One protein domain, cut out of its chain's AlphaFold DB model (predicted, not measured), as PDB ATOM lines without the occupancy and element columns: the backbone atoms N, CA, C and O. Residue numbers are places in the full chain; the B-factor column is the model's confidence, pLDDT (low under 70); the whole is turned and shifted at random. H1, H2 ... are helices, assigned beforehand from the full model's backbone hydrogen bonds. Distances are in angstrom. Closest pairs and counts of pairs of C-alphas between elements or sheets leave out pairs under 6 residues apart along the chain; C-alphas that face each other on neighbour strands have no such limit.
ATOM      1  N   SER A 587      64.587 -28.823  30.146       91.50
ATOM      2  CA  SER A 587      64.559 -28.209  28.812       91.50
ATOM      3  C   SER A 587      65.196 -26.814  28.829       91.50
ATOM      4  O   SER A 587      65.154 -26.104  29.833       91.50
ATOM      5  N   TRP A 588      65.767 -26.390  27.703       92.81
ATOM      6  CA  TRP A 588      66.404 -25.073  27.593       92.81
ATOM      7  C   TRP A 588      65.423 -23.908  27.778       92.81
ATOM      8  O   TRP A 588      65.785 -22.907  28.387       92.81
ATOM      9  N   THR A 589      64.161 -24.068  27.371       90.31
ATOM     10  CA  THR A 589      63.087 -23.097  27.637       90.31
ATOM     11  C   THR A 589      62.844 -22.909  29.138       90.31
ATOM     12  O   THR A 589      62.738 -21.780  29.611       90.31
ATOM     13  N   ASN A 590      62.845 -24.002  29.906       90.56
ATOM     14  CA  ASN A 590      62.698 -23.972  31.362       90.56
ATOM     15  C   ASN A 590      63.928 -23.352  32.048       90.56
ATOM     16  O   ASN A 590      63.790 -22.556  32.975       90.56
ATOM     17  N   LYS A 591      65.137 -23.650  31.551       93.00
ATOM     18  CA  LYS A 591      66.380 -23.008  32.014       93.00
ATOM     19  C   LYS A 591      66.387 -21.504  31.753       93.00
ATOM     20  O   LYS A 591      66.744 -20.745  32.646       93.00
ATOM     21  N   LEU A 592      65.948 -21.071  30.570       90.19
ATOM     22  CA  LEU A 592      65.805 -19.655  30.234       90.19
ATOM     23  C   LEU A 592      64.764 -18.966  31.127       90.19
ATOM     24  O   LEU A 592      65.001 -17.853  31.581       90.19
ATOM     25  N   PHE A 593      63.633 -19.613  31.417       89.06
ATOM     26  CA  PHE A 593      62.644 -19.072  32.353       89.06
ATOM     27  C   PHE A 593      63.235 -18.886  33.761       89.06
ATOM     28  O   PHE A 593      63.111 -17.808  34.344       89.06
ATOM     29  N   ALA A 594      63.946 -19.893  34.279       91.25
ATOM     30  CA  ALA A 594      64.646 -19.785  35.556       91.25
ATOM     31  C   ALA A 594      65.724 -18.683  35.537       91.25
ATOM     32  O   ALA A 594      65.812 -17.920  36.494       91.25
ATOM     33  N   LEU A 595      66.481 -18.541  34.440       92.06
ATOM     34  CA  LEU A 595      67.473 -17.475  34.253       92.06
ATOM     35  C   LEU A 595      66.833 -16.078  34.301       92.06
ATOM     36  O   LEU A 595      67.325 -15.206  35.015       92.06
ATOM     37  N   LYS A 596      65.714 -15.873  33.595       89.88
ATOM     38  CA  LYS A 596      64.968 -14.603  33.609       89.88
ATOM     39  C   LYS A 596      64.535 -14.222  35.028       89.88
ATOM     40  O   LYS A 596      64.707 -13.078  35.437       89.88
ATOM     41  N   MET A 597      64.025 -15.186  35.795       89.25
ATOM     42  CA  MET A 597      63.530 -14.949  37.156       89.25
ATOM     43  C   MET A 597      64.637 -14.769  38.203       89.25
ATOM     44  O   MET A 597      64.473 -13.966  39.117       89.25
ATOM     45  N   LEU A 598      65.728 -15.534  38.105       91.44
ATOM     46  CA  LEU A 598      66.779 -15.591  39.127       91.44
ATOM     47  C   LEU A 598      67.962 -14.655  38.859       91.44
ATOM     48  O   LEU A 598      68.617 -14.231  39.801       91.44
ATOM     49  N   VAL A 599      68.248 -14.348  37.592       92.62
ATOM     50  CA  VAL A 599      69.422 -13.560  37.189       92.62
ATOM     51  C   VAL A 599      68.982 -12.233  36.578       92.62
ATOM     52  O   VAL A 599      69.269 -11.187  37.154       92.62
ATOM     53  N   GLU A 600      68.213 -12.238  35.481       89.81
ATOM     54  CA  GLU A 600      67.798 -10.981  34.819       89.81
ATOM     55  C   GLU A 600      66.904 -10.100  35.716       89.81
ATOM     56  O   GLU A 600      66.970  -8.867  35.657       89.81
ATOM     57  N   GLY A 601      66.111 -10.711  36.602       87.75
ATOM     58  CA  GLY A 601      65.279 -10.008  37.584       87.75
ATOM     59  C   GLY A 601      66.056  -9.083  38.534       87.75
ATOM     60  O   GLY A 601      65.474  -8.131  39.048       87.75
ATOM     61  N   THR A 602      67.366  -9.294  38.722       90.00
ATOM     62  CA  THR A 602      68.209  -8.449  39.595       90.00
ATOM     63  C   THR A 602      68.454  -7.038  39.045       90.00
ATOM     64  O   THR A 602      68.727  -6.121  39.823       90.00
ATOM     65  N   ILE A 603      68.311  -6.845  37.726       90.50
ATOM     66  CA  ILE A 603      68.527  -5.555  37.045       90.50
ATOM     67  C   ILE A 603      67.285  -5.026  36.316       90.50
ATOM     68  O   ILE A 603      67.213  -3.842  35.997       90.50
ATOM     69  N   SER A 604      66.295  -5.885  36.051       89.69
ATOM     70  CA  SER A 604      65.126  -5.550  35.217       89.69
ATOM     71  C   SER A 604      64.286  -4.381  35.755       89.69
ATOM     72  O   SER A 604      63.567  -3.752  34.991       89.69
ATOM     73  N   TRP A 605      64.390  -4.072  37.051       89.00
ATOM     74  CA  TRP A 605      63.707  -2.951  37.705       89.00
ATOM     75  C   TRP A 605      64.297  -1.569  37.373       89.00
ATOM     76  O   TRP A 605      63.690  -0.570  37.742       89.00
ATOM     77  N   VAL A 606      65.473  -1.500  36.731       91.25
ATOM     78  CA  VAL A 606      66.204  -0.239  36.480       91.25
ATOM     79  C   VAL A 606      66.933  -0.177  35.137       91.25
ATOM     80  O   VAL A 606      67.319   0.903  34.706       91.25
ATOM     81  N   ALA A 607      67.102  -1.305  34.440       89.38
ATOM     82  CA  ALA A 607      67.887  -1.367  33.205       89.38
ATOM     83  C   ALA A 607      67.434  -0.378  32.110       89.38
ATOM     84  O   ALA A 607      68.269   0.056  31.328       89.38
ATOM     85  N   GLY A 608      66.155   0.015  32.064       87.44
ATOM     86  CA  GLY A 608      65.647   1.021  31.116       87.44
ATOM     87  C   GLY A 608      65.887   2.490  31.502       87.44
ATOM     88  O   GLY A 608      65.512   3.369  30.736       87.44
ATOM     89  N   ALA A 609      66.465   2.768  32.677       89.62
ATOM     90  CA  ALA A 609      66.684   4.120  33.212       89.62
ATOM     91  C   ALA A 609      68.169   4.499  33.386       89.62
ATOM     92  O   ALA A 609      68.485   5.591  33.865       89.62
ATOM     93  N   VAL A 610      69.085   3.603  33.010       89.31
ATOM     94  CA  VAL A 610      70.533   3.863  32.995       89.31
ATOM     95  C   VAL A 610      71.025   4.038  31.562       89.31
ATOM     96  O   VAL A 610      70.442   3.495  30.624       89.31
ATOM     97  N   TYR A 611      72.118   4.776  31.399       88.06
ATOM     98  CA  TYR A 611      72.803   4.888  30.116       88.06
ATOM     99  C   TYR A 611      73.575   3.598  29.800       88.06
ATOM    100  O   TYR A 611      74.267   3.063  30.666       88.06
ATOM    101  N   TRP A 612      73.476   3.133  28.553       88.06
ATOM    102  CA  TRP A 612      74.218   1.989  28.021       88.06
ATOM    103  C   TRP A 612      74.999   2.427  26.782       88.06
ATOM    104  O   TRP A 612      74.399   2.899  25.816       88.06
ATOM    105  N   SER A 613      76.319   2.236  26.770       87.06
ATOM    106  CA  SER A 613      77.106   2.392  25.541       87.06
ATOM    107  C   SER A 613      76.885   1.207  24.585       87.06
ATOM    108  O   SER A 613      76.503   0.116  25.027       87.06
ATOM    109  N   PRO A 614      77.175   1.351  23.277       86.69
ATOM    110  CA  PRO A 614      77.213   0.220  22.348       86.69
ATOM    111  C   PRO A 614      78.091  -0.941  22.847       86.69
ATOM    112  O   PRO A 614      77.730  -2.107  22.672       86.69
ATOM    113  N   GLN A 615      79.194  -0.625  23.529       87.44
ATOM    114  CA  GLN A 615      80.122  -1.570  24.145       87.44
ATOM    115  C   GLN A 615      79.471  -2.329  25.312       87.44
ATOM    116  O   GLN A 615      79.543  -3.557  25.339       87.44
ATOM    117  N   ASP A 616      78.755  -1.656  26.222       86.62
ATOM    118  CA  ASP A 616      78.021  -2.328  27.311       86.62
ATOM    119  C   ASP A 616      76.926  -3.249  26.760       86.62
ATOM    120  O   ASP A 616      76.744  -4.375  27.228       86.62
ATOM    121  N   MET A 617      76.208  -2.791  25.729       86.31
ATOM    122  CA  MET A 617      75.155  -3.558  25.058       86.31
ATOM    123  C   MET A 617      75.748  -4.803  24.376       86.31
ATOM    124  O   MET A 617      75.181  -5.897  24.461       86.31
ATOM    125  N   ALA A 618      76.912  -4.677  23.732       84.50
ATOM    126  CA  ALA A 618      77.653  -5.799  23.161       84.50
ATOM    127  C   ALA A 618      78.144  -6.771  24.249       84.50
ATOM    128  O   ALA A 618      77.891  -7.975  24.147       84.50
ATOM    129  N   ALA A 619      78.754  -6.266  25.324       85.44
ATOM    130  CA  ALA A 619      79.231  -7.055  26.457       85.44
ATOM    131  C   ALA A 619      78.092  -7.824  27.145       85.44
ATOM    132  O   ALA A 619      78.239  -9.007  27.457       85.44
ATOM    133  N   LEU A 620      76.927  -7.196  27.321       86.12
ATOM    134  CA  LEU A 620      75.741  -7.816  27.907       86.12
ATOM    135  C   LEU A 620      75.111  -8.870  26.983       86.12
ATOM    136  O   LEU A 620      74.735  -9.951  27.444       86.12
ATOM    137  N   ASN A 621      75.059  -8.625  25.672       85.69
ATOM    138  CA  ASN A 621      74.649  -9.641  24.699       85.69
ATOM    139  C   ASN A 621      75.608 -10.846  24.690       85.69
ATOM    140  O   ASN A 621      75.158 -11.993  24.665       85.69
ATOM    141  N   THR A 622      76.920 -10.612  24.746       86.88
ATOM    142  CA  THR A 622      77.936 -11.672  24.832       86.88
ATOM    143  C   THR A 622      77.816 -12.450  26.144       86.88
ATOM    144  O   THR A 622      77.771 -13.681  26.116       86.88
ATOM    145  N   LEU A 623      77.630 -11.764  27.277       89.06
ATOM    146  CA  LEU A 623      77.356 -12.386  28.574       89.06
ATOM    147  C   LEU A 623      76.098 -13.267  28.527       89.06
ATOM    148  O   LEU A 623      76.138 -14.403  28.999       89.06
ATOM    149  N   GLN A 624      75.007 -12.797  27.910       88.94
ATOM    150  CA  GLN A 624      73.791 -13.596  27.727       88.94
ATOM    151  C   GLN A 624      74.089 -14.885  26.945       88.94
ATOM    152  O   GLN A 624      73.675 -15.966  27.361       88.94
ATOM    153  N   LEU A 625      74.845 -14.805  25.844       90.06
ATOM    154  CA  LEU A 625      75.215 -15.983  25.053       90.06
ATOM    155  C   LEU A 625      76.137 -16.948  25.818       90.06
ATOM    156  O   LEU A 625      75.944 -18.161  25.725       90.06
ATOM    157  N   HIS A 626      77.095 -16.438  26.597       91.31
ATOM    158  CA  HIS A 626      78.007 -17.248  27.417       91.31
ATOM    159  C   HIS A 626      77.257 -17.991  28.530       91.31
ATOM    160  O   HIS A 626      77.449 -19.197  28.709       91.31
ATOM    161  N   ILE A 627      76.339 -17.301  29.213       93.69
ATOM    162  CA  ILE A 627      75.428 -17.894  30.197       93.69
ATOM    163  C   ILE A 627      74.575 -18.988  29.545       93.69
ATOM    164  O   ILE A 627      74.502 -20.104  30.060       93.69
ATOM    165  N   LEU A 628      73.957 -18.706  28.392       93.44
ATOM    166  CA  LEU A 628      73.119 -19.683  27.692       93.44
ATOM    167  C   LEU A 628      73.916 -20.915  27.239       93.44
ATOM    168  O   LEU A 628      73.445 -22.034  27.433       93.44
ATOM    169  N   ARG A 629      75.145 -20.739  26.732       94.25
ATOM    170  CA  ARG A 629      76.066 -21.839  26.391       94.25
ATOM    171  C   ARG A 629      76.327 -22.760  27.588       94.25
ATOM    172  O   ARG A 629      76.159 -23.977  27.460       94.25
ATOM    173  N   ASP A 630      76.685 -22.196  28.746       94.38
ATOM    174  CA  ASP A 630      76.993 -22.977  29.954       94.38
ATOM    175  C   ASP A 630      75.761 -23.701  30.517       94.38
ATOM    176  O   ASP A 630      75.843 -24.893  30.832       94.38
ATOM    177  N   ILE A 631      74.602 -23.034  30.599       95.38
ATOM    178  CA  ILE A 631      73.387 -23.671  31.134       95.38
ATOM    179  C   ILE A 631      72.799 -24.686  30.153       95.38
ATOM    180  O   ILE A 631      72.220 -25.677  30.597       95.38
ATOM    181  N   PHE A 632      72.958 -24.510  28.838       94.25
ATOM    182  CA  PHE A 632      72.567 -25.524  27.853       94.25
ATOM    183  C   PHE A 632      73.471 -26.761  27.916       94.25
ATOM    184  O   PHE A 632      73.034 -27.843  27.519       94.25
ATOM    185  N   GLY A 633      74.672 -26.629  28.493       93.12
ATOM    186  CA  GLY A 633      75.633 -27.715  28.655       93.12
ATOM    187  C   GLY A 633      76.350 -28.067  27.355       93.12
ATOM    188  O   GLY A 633      76.745 -29.219  27.179       93.12
ATOM    189  N   LEU A 634      76.491 -27.098  26.445       92.69
ATOM    190  CA  LEU A 634      77.275 -27.265  25.224       92.69
ATOM    191  C   LEU A 634      78.756 -27.407  25.610       92.69
ATOM    192  O   LEU A 634      79.244 -26.664  26.458       92.69
ATOM    193  N   ARG A 635      79.454 -28.378  25.015       90.31
ATOM    194  CA  ARG A 635      80.866 -28.686  25.293       90.31
ATOM    195  C   ARG A 635      81.692 -28.659  24.007       90.31
ATOM    196  O   ARG A 635      81.123 -28.843  22.922       90.31
ATOM    197  N   ARG A 636      83.001 -28.439  24.165       92.75
ATOM    198  CA  ARG A 636      84.020 -28.669  23.133       92.75
ATOM    199  C   ARG A 636      84.062 -30.169  22.821       92.75
ATOM    200  O   ARG A 636      83.892 -30.986  23.732       92.75
ATOM    201  N   GLY A 637      84.190 -30.522  21.546       90.69
ATOM    202  CA  GLY A 637      84.537 -31.878  21.120       90.69
ATOM    203  C   GLY A 637      85.940 -32.271  21.597       90.69
ATOM    204  O   GLY A 637      86.680 -31.427  22.096       90.69
ATOM    205  N   ALA A 638      86.309 -33.545  21.456       90.19
ATOM    206  CA  ALA A 638      87.692 -33.963  21.707       90.19
ATOM    207  C   ALA A 638      88.640 -33.329  20.673       90.19
ATOM    208  O   ALA A 638      89.628 -32.708  21.044       90.19
ATOM    209  N   ASP A 639      88.249 -33.398  19.400       92.06
ATOM    210  CA  ASP A 639      89.039 -32.968  18.237       92.06
ATOM    211  C   ASP A 639      88.618 -31.576  17.713       92.06
ATOM    212  O   ASP A 639      88.763 -31.267  16.533       92.06
ATOM    213  N   GLU A 640      88.001 -30.750  18.562       92.00
ATOM    214  CA  GLU A 640      87.453 -29.444  18.178       92.00
ATOM    215  C   GLU A 640      88.301 -28.306  18.756       92.00
ATOM    216  O   GLU A 640      88.471 -28.223  19.976       92.00
ATOM    217  N   SER A 641      88.768 -27.397  17.894       89.44
ATOM    218  CA  SER A 641      89.489 -26.191  18.318       89.44
ATOM    219  C   SER A 641      88.623 -25.312  19.231       89.44
ATOM    220  O   SER A 641      87.385 -25.339  19.167       89.44
ATOM    221  N   TRP A 642      89.243 -24.487  20.081       87.06
ATOM    222  CA  TRP A 642      88.477 -23.525  20.882       87.06
ATOM    223  C   TRP A 642      87.673 -22.568  19.993       87.06
ATOM    224  O   TRP A 642      86.500 -22.311  20.273       87.06
ATOM    225  N   VAL A 643      88.264 -22.108  18.885       85.56
ATOM    226  CA  VAL A 643      87.635 -21.178  17.937       85.56
ATOM    227  C   VAL A 643      86.390 -21.802  17.303       85.56
ATOM    228  O   VAL A 643      85.327 -21.175  17.309       85.56
ATOM    229  N   ASP A 644      86.468 -23.046  16.827       84.50
ATOM    230  CA  ASP A 644      85.328 -23.752  16.235       84.50
ATOM    231  C   ASP A 644      84.236 -24.026  17.266       84.50
ATOM    232  O   ASP A 644      83.061 -23.748  17.006       84.50
ATOM    233  N   TYR A 645      84.608 -24.470  18.469       89.31
ATOM    234  CA  TYR A 645      83.679 -24.629  19.586       89.31
ATOM    235  C   TYR A 645      82.962 -23.319  19.918       89.31
ATOM    236  O   TYR A 645      81.731 -23.292  20.054       89.31
ATOM    237  N   ASN A 646      83.706 -22.221  20.029       85.94
ATOM    238  CA  ASN A 646      83.172 -20.913  20.364       85.94
ATOM    239  C   ASN A 646      82.226 -20.422  19.253       85.94
ATOM    240  O   ASN A 646      81.055 -20.135  19.516       85.94
ATOM    241  N   GLN A 647      82.667 -20.442  17.990       84.31
ATOM    242  CA  GLN A 647      81.840 -20.060  16.843       84.31
ATOM    243  C   GLN A 647      80.587 -20.939  16.720       84.31
ATOM    244  O   GLN A 647      79.476 -20.405  16.636       84.31
ATOM    245  N   ARG A 648      80.723 -22.273  16.754       92.31
ATOM    246  CA  ARG A 648      79.605 -23.225  16.654       92.31
ATOM    247  C   ARG A 648      78.601 -23.010  17.773       92.31
ATOM    248  O   ARG A 648      77.409 -22.872  17.497       92.31
ATOM    249  N   THR A 649      79.045 -22.985  19.029       89.38
ATOM    250  CA  THR A 649      78.123 -22.904  20.169       89.38
ATOM    251  C   THR A 649      77.439 -21.550  20.267       89.38
ATOM    252  O   THR A 649      76.225 -21.519  20.472       89.38
ATOM    253  N   LEU A 650      78.142 -20.436  20.033       87.69
ATOM    254  CA  LEU A 650      77.518 -19.110  20.029       87.69
ATOM    255  C   LEU A 650      76.551 -18.938  18.849       87.69
ATOM    256  O   LEU A 650      75.440 -18.442  19.053       87.69
ATOM    257  N   ARG A 651      76.902 -19.389  17.632       87.19
ATOM    258  CA  ARG A 651      75.972 -19.411  16.480       87.19
ATOM    259  C   ARG A 651      74.736 -20.253  16.792       87.19
ATOM    260  O   ARG A 651      73.616 -19.795  16.581       87.19
ATOM    261  N   TYR A 652      74.923 -21.439  17.362       90.19
ATOM    262  CA  TYR A 652      73.837 -22.352  17.698       90.19
ATOM    263  C   TYR A 652      72.907 -21.799  18.796       90.19
ATOM    264  O   TYR A 652      71.686 -21.857  18.645       90.19
ATOM    265  N   VAL A 653      73.448 -21.175  19.853       91.00
ATOM    266  CA  VAL A 653      72.650 -20.460  20.869       91.00
ATOM    267  C   VAL A 653      71.860 -19.313  20.229       91.00
ATOM    268  O   VAL A 653      70.654 -19.221  20.450       91.00
ATOM    269  N   ARG A 654      72.491 -18.483  19.381       87.19
ATOM    270  CA  ARG A 654      71.818 -17.389  18.647       87.19
ATOM    271  C   ARG A 654      70.671 -17.912  17.770       87.19
ATOM    272  O   ARG A 654      69.578 -17.348  17.795       87.19
ATOM    273  N   MET A 655      70.895 -18.999  17.028       87.75
ATOM    274  CA  MET A 655      69.870 -19.649  16.202       87.75
ATOM    275  C   MET A 655      68.719 -20.199  17.048       87.75
ATOM    276  O   MET A 655      67.558 -20.002  16.692       87.75
ATOM    277  N   TRP A 656      69.020 -20.853  18.174       90.75
ATOM    278  CA  TRP A 656      68.000 -21.363  19.089       90.75
ATOM    279  C   TRP A 656      67.166 -20.225  19.688       90.75
ATOM    280  O   TRP A 656      65.941 -20.319  19.697       90.75
ATOM    281  N   MET A 657      67.805 -19.134  20.123       86.06
ATOM    282  CA  MET A 657      67.120 -17.945  20.636       86.06
ATOM    283  C   MET A 657      66.136 -17.380  19.604       86.06
ATOM    284  O   MET A 657      64.939 -17.293  19.879       86.06
ATOM    285  N   HIS A 658      66.616 -17.099  18.389       84.06
ATOM    286  CA  HIS A 658      65.794 -16.589  17.289       84.06
ATOM    287  C   HIS A 658      64.630 -17.537  16.944       84.06
ATOM    288  O   HIS A 658      63.488 -17.104  16.801       84.06
ATOM    289  N   ALA A 659      64.881 -18.849  16.881       84.00
ATOM    290  CA  ALA A 659      63.855 -19.853  16.587       84.00
ATOM    291  C   ALA A 659      62.764 -19.986  17.673       84.00
ATOM    292  O   ALA A 659      61.697 -20.532  17.385       84.00
ATOM    293  N   ASN A 660      63.017 -19.498  18.893       81.94
ATOM    294  CA  ASN A 660      62.092 -19.539  20.030       81.94
ATOM    295  C   ASN A 660      61.564 -18.144  20.426       81.94
ATOM    296  O   ASN A 660      61.084 -17.980  21.546       81.94
ATOM    297  N   GLY A 661      61.675 -17.131  19.552       77.44
ATOM    298  CA  GLY A 661      61.207 -15.767  19.848       77.44
ATOM    299  C   GLY A 661      61.912 -15.122  21.049       77.44
ATOM    300  O   GLY A 661      61.354 -14.265  21.725       77.44
ATOM    301  N   CYS A 662      63.122 -15.582  21.369       77.06
ATOM    302  CA  CYS A 662      63.922 -15.045  22.456       77.06
ATOM    303  C   CYS A 662      64.828 -13.963  21.883       77.06
ATOM    304  O   CYS A 662      65.882 -14.257  21.323       77.06
ATOM    305  N   GLU A 663      64.400 -12.713  22.003       66.75
ATOM    306  CA  GLU A 663      65.187 -11.582  21.534       66.75
ATOM    307  C   GLU A 663      66.486 -11.435  22.332       66.75
ATOM    308  O   GLU A 663      66.564 -11.755  23.527       66.75
ATOM    309  N   ARG A 664      67.522 -10.936  21.649       65.44
ATOM    310  CA  ARG A 664      68.683 -10.369  22.330       65.44
ATOM    311  C   ARG A 664      68.189  -9.159  23.100       65.44
ATOM    312  O   ARG A 664      67.515  -8.310  22.530       65.44
ATOM    313  N   LYS A 665      68.508  -9.107  24.388       58.38
ATOM    314  CA  LYS A 665      67.876  -8.178  25.334       58.38
ATOM    315  C   LYS A 665      68.101  -6.698  25.017       58.38
ATOM    316  O   LYS A 665      67.349  -5.866  25.504       58.38
ATOM    317  N   PHE A 666      69.138  -6.406  24.239       53.53
ATOM    318  CA  PHE A 666      69.701  -5.079  24.074       53.53
ATOM    319  C   PHE A 666      70.248  -4.928  22.648       53.53
ATOM    320  O   PHE A 666      71.435  -5.132  22.404       53.53
ATOM    321  N   TYR A 667      69.378  -4.632  21.679       38.09
ATOM    322  CA  TYR A 667      69.763  -4.370  20.286       38.09
ATOM    323  C   TYR A 667      69.399  -2.917  19.926       38.09
ATOM    324  O   TYR A 667      68.284  -2.504  20.236       38.09
ATOM    325  N   PRO A 668      70.259  -2.132  19.246       36.94
ATOM    326  CA  PRO A 668      69.924  -0.744  18.897       36.94
ATOM    327  C   PRO A 668      68.602  -0.630  18.114       36.94
ATOM    328  O   PRO A 668      67.737   0.180  18.440       36.94
ATOM    329  N   ALA A 669      68.384  -1.546  17.165       28.97
ATOM    330  CA  ALA A 669      67.172  -1.594  16.347       28.97
ATOM    331  C   ALA A 669      65.894  -2.036  17.094       28.97
ATOM    332  O   ALA A 669      64.801  -1.841  16.562       28.97
ATOM    333  N   SER A 670      65.985  -2.640  18.290       33.84
ATOM    334  CA  SER A 670      64.791  -2.872  19.123       33.84
ATOM    335  C   SER A 670      64.422  -1.620  19.912       33.84
ATOM    336  O   SER A 670      63.240  -1.354  20.069       33.84
ATOM    337  N   TYR A 671      65.397  -0.788  20.294       35.25
ATOM    338  CA  TYR A 671      65.122   0.518  20.901       35.25
ATOM    339  C   TYR A 671      64.379   1.443  19.927       35.25
ATOM    340  O   TYR A 671      63.345   1.995  20.283       35.25
ATOM    341  N   GLU A 672      64.829   1.544  18.669       30.64
ATOM    342  CA  GLU A 672      64.097   2.299  17.638       30.64
ATOM    343  C   GLU A 672      62.695   1.732  17.380       30.64
ATOM    344  O   GLU A 672      61.748   2.496  17.199       30.64
ATOM    345  N   ARG A 673      62.537   0.401  17.375       29.31
ATOM    346  CA  ARG A 673      61.253  -0.250  17.084       29.31
ATOM    347  C   ARG A 673      60.259  -0.128  18.238       29.31
ATOM    348  O   ARG A 673      59.123   0.251  17.984       29.31
ATOM    349  N   ASP A 674      60.678  -0.358  19.479       33.56
ATOM    350  CA  ASP A 674      59.826  -0.213  20.665       33.56
ATOM    351  C   ASP A 674      59.489   1.261  20.937       33.56
ATOM    352  O   ASP A 674      58.363   1.580  21.321       33.56
ATOM    353  N   PHE A 675      60.417   2.190  20.675       32.97
ATOM    354  CA  PHE A 675      60.158   3.629  20.771       32.97
ATOM    355  C   PHE A 675      59.209   4.106  19.658       32.97
ATOM    356  O   PHE A 675      58.267   4.853  19.932       32.97
ATOM    357  N   ALA A 676      59.374   3.616  18.422       28.94
ATOM    358  CA  ALA A 676      58.450   3.885  17.318       28.94
ATOM    359  C   ALA A 676      57.068   3.242  17.520       28.94
ATOM    360  O   ALA A 676      56.062   3.857  17.169       28.94
ATOM    361  N   GLU A 677      56.979   2.049  18.117       31.64
ATOM    362  CA  GLU A 677      55.698   1.455  18.508       31.64
ATOM    363  C   GLU A 677      55.058   2.253  19.651       31.64
ATOM    364  O   GLU A 677      53.888   2.609  19.544       31.64
TER     365      GLU A 677
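Overview. This is residues 587 to 677 of the 969 residues of the protein "Putative 149 kDa protein" of Symbiodinium microadriaticum (UniProt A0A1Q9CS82). The longest helix, H2, is crossed about at a right angle by a second long helix, H3, in the part of H2 toward its last residues, and the first turns of the shorter helix H1 pack on that same end of H2. A fourth helix, H4, touches no helix and lies toward the end where H2 begins; its residues 669 to 677 stick out, as do the link residues 605 to 611. The 91 printed residues hold four named helices, in the order H1, H2, H3, H4, and no named strand; the class is all helix. The whole is only just compact, close to loose, with a radius of gyration of the C-alphas of 14.7 A, and its outline is elongated, spanning 46 by 26 by 22 A.

Arrangement. H2, residues 614 to 632, touches H3, residues 642 to 659; their lines stand about perpendicular, at 87 degrees. The closest C-alphas of the two are those of Leu 625 and Leu 650, 6.4 A apart. H2 touches H3 with residues 625 to 629 alone, and H3 touches H2 with residues 649 to 654 alone. H2 also touches H1, residues 588 to 598, with residues 628 to 632 alone. The closest C-alphas there are those of Trp 588 and Phe 632, 6.2 A apart. H1 and H2 run opposite ways at a steep tilt of 56 degrees. H1 and H3 are apart. H4, residues 668 to 677, is apart from H1 and H3 and only just apart from H2, with the closest C-alphas 8.1 A apart. In H1, H2, H3 and H4 every O i to N i+4 pair is within hydrogen-bond range.

Along the chain. H2, residues 614 to 632, measures 26.7 A from C-alpha 614 at (77.213, 0.220, 22.348) to C-alpha 632 at (72.567, -25.524, 27.853). H3, residues 642 to 659, measures 25.3 A from first to last C-alpha. H1, residues 588 to 598, measures 14.9 A and begins with C-alpha 588 at (66.404, -25.073, 27.593). H4, residues 668 to 677, measures 14.4 A and ends with C-alpha 677 at (55.698, 1.455, 18.508).

Size, cuts and confidence. The two C-alphas farthest apart are those of Ala 638 and Ala 676, at 48.0 A. The printed part has no cut. The link from H1 to H2, residues 599 to 613, is long; the links from H2 to H3 and from H3 to H4 are short. Residues 638 to 643 stand free. The mean pLDDT of the printed part is 81.0, but residues 663 to 677 are under 70, and the mean over H4 is 32.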